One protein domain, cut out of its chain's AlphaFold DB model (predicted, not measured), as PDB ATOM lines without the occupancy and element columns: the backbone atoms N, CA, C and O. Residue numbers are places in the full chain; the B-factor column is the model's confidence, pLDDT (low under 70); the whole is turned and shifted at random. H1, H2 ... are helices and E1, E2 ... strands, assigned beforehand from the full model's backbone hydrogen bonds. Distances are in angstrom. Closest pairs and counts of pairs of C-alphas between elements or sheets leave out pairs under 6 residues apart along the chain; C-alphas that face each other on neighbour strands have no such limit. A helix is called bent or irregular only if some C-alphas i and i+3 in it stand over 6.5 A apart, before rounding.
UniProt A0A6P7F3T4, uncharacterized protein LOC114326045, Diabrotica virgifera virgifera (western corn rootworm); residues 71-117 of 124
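What this domain is: This is residues 71 to 117 of the 124 residues of the protein "uncharacterized protein LOC114326045" of Diabrotica virgifera virgifera (western corn rootworm) (UniProt A0A6P7F3T4). Two strand hairpins share one bent strand: E2 pairs with E1 along its first part and, past its bend at residue 84, with E3, so that the two hairpins point different ways, as the arms of an L. A single helix, H1, follows E3 and extends away from the sheet, opposite the E2 to E3 turn, and residues 110 to 116 stick out free at that end. The printed part has 47 residues, with three named strands and then one named helix in the order E1, E2, E3, H1; the sheet is E1 - E2 - E3, all antiparallel, and the class is mixed, helices and strands. The whole is loose, with a radius of gyration of the C-alphas of 12.5 A, and elongated, spanning 40 by 20 by 13 A.

Where its parts are: E1 is residues 71 to 76, 14.4 A from first to last C-alpha, and begins with C-alpha 71 at (146.449, 196.197, 201.688). E2 is residues 81 to 90, the longest strand, 26.2 A, and its last C-alpha, of Gly 90, is at (132.539, 200.564, 199.136). E3 is residues 93 to 99, 18.2 A. H1 is residues 103 to 112, 14.3 A, and ends with C-alpha 112 at (165.526, 185.176, 203.302).

How they stand to each other: E1, E2 and E3 form a meander, each strand the antiparallel neighbour of the one before. E1 and E2 are a hairpin with 128 degrees between their directions. The C-alphas of Leu 73 and Tyr 84, which face each other, are 4.3 A apart, and N 74 and O 83 are within hydrogen-bond range at 2.9 A. E2 bends by 58 degrees at residue 84. E2 and E3 are a hairpin with 142 degrees between their directions. The facing C-alphas of Ser 85 and Pro 99 are 4.4 A apart, and N 88 and O 96 are within hydrogen-bond range at 2.8 A. E1 and E3 are the edge strands, and E2 is the inner strand. The sheet is strongly twisted, its C-alphas lying up to 5.4 A off their best plane. H1 is not on the sheet, but only just, with 4 pairs of C-alphas within 10 A. It is apart from E1 and from E2. Every O i to N i+4 pair in H1 is within hydrogen-bond range.

The domain as a whole: The two C-alphas farthest apart, those of His 91 and Glu 112, are 39.6 A from each other. The printed part has no cut, and the links E1 to E2, E2 to E3 and E3 to H1 are tight. Of residues 110 to 116, which stand free, 110 to 112 belong to H1. The mean pLDDT of the printed part is 80.9; residues 74 to 83 are under 70, the model's low-confidence stretch.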
ATOM      1  N   LYS A  71     145.622 197.406 201.683       83.88
ATOM      2  CA  LYS A  71     146.449 196.197 201.688       83.88
ATOM      3  C   LYS A  71     146.565 195.769 203.144       83.88
ATOM      4  O   LYS A  71     147.134 196.507 203.947       83.88
ATOM      5  N   THR A  72     145.958 194.649 203.504       72.69
ATOM      6  CA  THR A  72     145.823 194.234 204.902       72.69
ATOM      7  C   THR A  72     146.453 192.878 205.120       72.69
ATOM      8  O   THR A  72     146.163 191.920 204.402       72.69
ATOM      9  N   LEU A  73     147.270 192.798 206.162       70.25
ATOM     10  CA  LEU A  73     147.720 191.536 206.710       70.25
ATOM     11  C   LEU A  73     146.551 190.917 207.478       70.25
ATOM     12  O   LEU A  73     146.103 191.491 208.471       70.25
ATOM     13  N   THR A  74     146.015 189.800 206.995       63.78
ATOM     14  CA  THR A  74     144.858 189.164 207.631       63.78
ATOM     15  C   THR A  74     145.181 187.721 207.983       63.78
ATOM     16  O   THR A  74     145.706 187.005 207.134       63.78
ATOM     17  N   PRO A  75     144.831 187.258 209.191       59.78
ATOM     18  CA  PRO A  75     144.788 185.835 209.472       59.78
ATOM     19  C   PRO A  75     143.766 185.183 208.536       59.78
ATOM     20  O   PRO A  75     142.601 185.582 208.489       59.78
ATOM     21  N   ASP A  76     144.213 184.217 207.755       60.62
ATOM     22  CA  ASP A  76     143.365 183.225 207.128       60.62
ATOM     23  C   ASP A  76     143.149 182.096 208.138       60.62
ATOM     24  O   ASP A  76     144.078 181.386 208.522       60.62
ATOM     25  N   HIS A  77     141.906 181.979 208.597       57.69
ATOM     26  CA  HIS A  77     141.491 180.986 209.580       57.69
ATOM     27  C   HIS A  77     141.335 179.582 208.982       57.69
ATOM     28  O   HIS A  77     141.353 178.616 209.739       57.69
ATOM     29  N   GLU A  78     141.188 179.445 207.662       56.50
ATOM     30  CA  GLU A  78     141.125 178.129 207.015       56.50
ATOM     31  C   GLU A  78     142.520 177.541 206.853       56.50
ATOM     32  O   GLU A  78     142.736 176.356 207.107       56.50
ATOM     33  N   THR A  79     143.490 178.373 206.470       54.53
ATOM     34  CA  THR A  79     144.866 177.911 206.277       54.53
ATOM     35  C   THR A  79     145.769 178.143 207.488       54.53
ATOM     36  O   THR A  79     146.933 177.740 207.453       54.53
ATOM     37  N   ASN A  80     145.258 178.763 208.562       58.69
ATOM     38  CA  ASN A  80     146.023 179.202 209.738       58.69
ATOM     39  C   ASN A  80     147.293 179.984 209.362       58.69
ATOM     40  O   ASN A  80     148.311 179.925 210.052       58.69
ATOM     41  N   ARG A  81     147.252 180.703 208.240       60.16
ATOM     42  CA  ARG A  81     148.349 181.542 207.754       60.16
ATOM     43  C   ARG A  81     147.952 182.990 207.901       60.16
ATOM     44  O   ARG A  81     146.794 183.345 207.763       60.16
ATOM     45  N   THR A  82     148.915 183.855 208.177       63.16
ATOM     46  CA  THR A  82     148.673 185.292 208.054       63.16
ATOM     47  C   THR A  82     149.045 185.704 206.637       63.16
ATOM     48  O   THR A  82     150.219 185.689 206.286       63.16
ATOM     49  N   GLU A  83     148.059 186.029 205.811       69.38
ATOM     50  CA  GLU A  83     148.275 186.362 204.406       69.38
ATOM     51  C   GLU A  83     148.042 187.853 204.167       69.38
ATOM     52  O   GLU A  83     147.092 188.463 204.678       69.38
ATOM     53  N   TYR A  84     148.933 188.467 203.394       76.38
ATOM     54  CA  TYR A  84     148.679 189.800 202.877       76.38
ATOM     55  C   TYR A  84     147.573 189.706 201.824       76.38
ATOM     56  O   TYR A  84     147.558 188.818 200.978       76.38
ATOM     57  N   SER A  85     146.619 190.627 201.895       84.25
ATOM     58  CA  SER A  85     145.452 190.621 201.019       84.25
ATOM     59  C   SER A  85     145.120 192.019 200.529       84.25
ATOM     60  O   SER A  85     145.261 193.015 201.244       84.25
ATOM     61  N   CYS A  86     144.638 192.076 199.299       89.12
ATOM     62  CA  CYS A  86     144.016 193.242 198.710       89.12
ATOM     63  C   CYS A  86     142.558 193.299 199.173       89.12
ATOM     64  O   CYS A  86     141.810 192.329 199.044       89.12
ATOM     65  N   THR A  87     142.135 194.438 199.718       90.56
ATOM     66  CA  THR A  87     140.752 194.658 200.154       90.56
ATOM     67  C   THR A  87     140.163 195.882 199.479       90.56
ATOM     68  O   THR A  87     140.793 196.936 199.370       90.56
ATOM     69  N   LYS A  88     138.919 195.757 199.028       91.50
ATOM     70  CA  LYS A  88     138.139 196.835 198.428       91.50
ATOM     71  C   LYS A  88     136.921 197.097 199.292       91.50
ATOM     72  O   LYS A  88     136.099 196.202 199.496       91.50
ATOM     73  N   TYR A  89     136.801 198.330 199.764       90.62
ATOM     74  CA  TYR A  89     135.647 198.802 200.514       90.62
ATOM     75  C   TYR A  89     134.819 199.755 199.652       90.62
ATOM     76  O   TYR A  89     135.353 200.544 198.875       90.62
ATOM     77  N   GLY A  90     133.501 199.693 199.804       92.06
ATOM     78  CA  GLY A  90     132.539 200.564 199.136       92.06
ATOM     79  C   GLY A  90     131.409 200.885 200.101       92.06
ATOM     80  O   GLY A  90     130.862 199.983 200.729       92.06
ATOM     81  N   HIS A  91     131.095 202.174 200.275       92.06
ATOM     82  CA  HIS A  91     130.092 202.647 201.243       92.06
ATOM     83  C   HIS A  91     130.289 202.078 202.664       92.06
ATOM     84  O   HIS A  91     129.337 201.677 203.328       92.06
ATOM     85  N   GLY A  92     131.548 201.993 203.111       90.56
ATOM     86  CA  GLY A  92     131.906 201.474 204.435       90.56
ATOM     87  C   GLY A  92     131.769 199.956 204.602       90.56
ATOM     88  O   GLY A  92     131.972 199.455 205.703       90.56
ATOM     89  N   LYS A  93     131.448 199.208 203.540       92.25
ATOM     90  CA  LYS A  93     131.337 197.742 203.568       92.25
ATOM     91  C   LYS A  93     132.451 197.090 202.761       92.25
ATOM     92  O   LYS A  93     132.890 197.643 201.753       92.25
ATOM     93  N   LEU A  94     132.891 195.913 203.203       89.12
ATOM     94  CA  LEU A  94     133.819 195.080 202.442       89.12
ATOM     95  C   LEU A  94     133.106 194.581 201.179       89.12
ATOM     96  O   LEU A  94     132.093 193.892 201.274       89.12
ATOM     97  N   ILE A  95     133.623 194.954 200.011       93.44
ATOM     98  CA  ILE A  95     133.103 194.531 198.705       93.44
ATOM     99  C   ILE A  95     133.844 193.289 198.224       93.44
ATOM    100  O   ILE A  95     133.228 192.348 197.736       93.44
ATOM    101  N   LYS A  96     135.176 193.298 198.342       89.94
ATOM    102  CA  LYS A  96     136.038 192.215 197.861       89.94
ATOM    103  C   LYS A  96     137.294 192.127 198.720       89.94
ATOM    104  O   LYS A  96     137.860 193.157 199.086       89.94
ATOM    105  N   LYS A  97     137.737 190.905 198.999       88.19
ATOM    106  CA  LYS A  97     139.045 190.576 199.571       88.19
ATOM    107  C   LYS A  97     139.657 189.471 198.714       88.19
ATOM    108  O   LYS A  97     138.948 188.527 198.378       88.19
ATOM    109  N   TRP A  98     140.917 189.608 198.328       88.44
ATOM    110  CA  TRP A  98     141.632 188.618 197.518       88.44
ATOM    111  C   TRP A  98     143.130 188.617 197.876       88.44
ATOM    112  O   TRP A  98     143.595 189.602 198.462       88.44
ATOM    113  N   PRO A  99     143.866 187.523 197.613       85.75
ATOM    114  CA  PRO A  99     145.280 187.419 197.974       85.75
ATOM    115  C   PRO A  99     146.149 188.394 197.172       85.75
ATOM    116  O   PRO A  99     145.740 188.885 196.116       85.75
ATOM    117  N   CYS A 100     147.347 188.682 197.682       87.31
ATOM    118  CA  CYS A 100     148.351 189.421 196.919       87.31
ATOM    119  C   CYS A 100     148.822 188.608 195.715       87.31
ATOM    120  O   CYS A 100     149.092 187.418 195.821       87.31
ATOM    121  N   GLU A 101     148.993 189.273 194.581       90.12
ATOM    122  CA  GLU A 101     149.349 188.611 193.321       90.12
ATOM    123  C   GLU A 101     150.865 188.453 193.130       90.12
ATOM    124  O   GLU A 101     151.304 187.799 192.192       90.12
ATOM    125  N   ASN A 102     151.678 189.032 194.019       89.81
ATOM    126  CA  ASN A 102     153.134 188.890 194.029       89.81
ATOM    127  C   ASN A 102     153.615 187.806 195.005       89.81
ATOM    128  O   ASN A 102     154.557 188.023 195.767       89.81
ATOM    129  N   GLU A 103     152.973 186.636 194.991       83.25
ATOM    130  CA  GLU A 103     153.299 185.516 195.887       83.25
ATOM    131  C   GLU A 103     154.785 185.117 195.813       83.25
ATOM    132  O   GLU A 103     155.410 184.851 196.836       83.25
ATOM    133  N   ASP A 104     155.396 185.174 194.627       88.50
ATOM    134  CA  ASP A 104     156.817 184.859 194.436       88.50
ATOM    135  C   ASP A 104     157.761 185.805 195.193       88.50
ATOM    136  O   ASP A 104     158.807 185.379 195.689       88.50
ATOM    137  N   GLU A 105     157.422 187.093 195.297       89.69
ATOM    138  CA  GLU A 105     158.217 188.065 196.062       89.69
ATOM    139  C   GLU A 105     158.104 187.795 197.562       89.69
ATOM    140  O   GLU A 105     159.099 187.851 198.287       89.69
ATOM    141  N   TRP A 106     156.903 187.440 198.013       85.56
ATOM    142  CA  TRP A 106     156.648 187.022 199.387       85.56
ATOM    143  C   TRP A 106     157.387 185.739 199.745       85.56
ATOM    144  O   TRP A 106     158.010 185.668 200.803       85.56
ATOM    145  N   ASN A 107     157.367 184.743 198.862       85.88
ATOM    146  CA  ASN A 107     158.070 183.484 199.067       85.88
ATOM    147  C   ASN A 107     159.577 183.713 199.198       85.88
ATOM    148  O   ASN A 107     160.163 183.269 200.182       85.88
ATOM    149  N   LYS A 108     160.178 184.504 198.302       89.38
ATOM    150  CA  LYS A 108     161.596 184.892 198.400       89.38
ATOM    151  C   LYS A 108     161.910 185.640 199.693       89.38
ATOM    152  O   LYS A 108     162.909 185.347 200.342       89.38
ATOM    153  N   PHE A 109     161.047 186.572 200.100       87.81
ATOM    154  CA  PHE A 109     161.217 187.290 201.363       87.81
ATOM    155  C   PHE A 109     161.214 186.336 202.565       87.81
ATOM    156  O   PHE A 109     162.044 186.465 203.460       87.81
ATOM    157  N   TYR A 110     160.318 185.349 202.591       86.06
ATOM    158  CA  TYR A 110     160.277 184.363 203.673       86.06
ATOM    159  C   TYR A 110     161.394 183.318 203.598       86.06
ATOM    160  O   TYR A 110     161.737 182.745 204.628       86.06
ATOM    161  N   GLU A 111     161.972 183.057 202.426       88.75
ATOM    162  CA  GLU A 111     163.203 182.268 202.306       88.75
ATOM    163  C   GLU A 111     164.400 183.008 202.915       88.75
ATOM    164  O   GLU A 111     165.210 182.396 203.611       88.75
ATOM    165  N   GLU A 112     164.486 184.325 202.709       89.94
ATOM    166  CA  GLU A 112     165.526 185.176 203.302       89.94
ATOM    167  C   GLU A 112     165.310 185.400 204.811       89.94
ATOM    168  O   GLU A 112     166.269 185.416 205.585       89.94
ATOM    169  N   TYR A 113     164.051 185.509 205.249       85.94
ATOM    170  CA  TYR A 113     163.659 185.767 206.638       85.94
ATOM    171  C   TYR A 113     162.669 184.714 207.169       85.94
ATOM    172  O   TYR A 113     161.500 185.021 207.440       85.94
ATOM    173  N   PRO A 114     163.108 183.459 207.378       83.50
ATOM    174  CA  PRO A 114     162.217 182.351 207.726       83.50
ATOM    175  C   PRO A 114     161.506 182.536 209.071       83.50
ATOM    176  O   PRO A 114     160.375 182.087 209.241       83.50
ATOM    177  N   ASN A 115     162.122 183.244 210.018       82.31
ATOM    178  CA  ASN A 115     161.533 183.573 211.318       82.31
ATOM    179  C   ASN A 115     160.396 184.608 211.239       82.31
ATOM    180  O   ASN A 115     159.668 184.777 212.214       82.31
ATOM    181  N   LEU A 116     160.259 185.315 210.112       79.00
ATOM    182  CA  LEU A 116     159.150 186.238 209.857       79.00
ATOM    183  C   LEU A 116     157.994 185.573 209.114       79.00
ATOM    184  O   LEU A 116     156.947 186.202 208.941       79.00
ATOM    185  N   LYS A 117     158.165 184.321 208.673       75.62
ATOM    186  CA  LYS A 117     157.092 183.565 208.039       75.62
ATOM    187  C   LYS A 117     155.970 183.343 209.060       75.62
ATOM    188  O   LYS A 117     156.244 182.856 210.157       75.62
TER     189      LYS A 117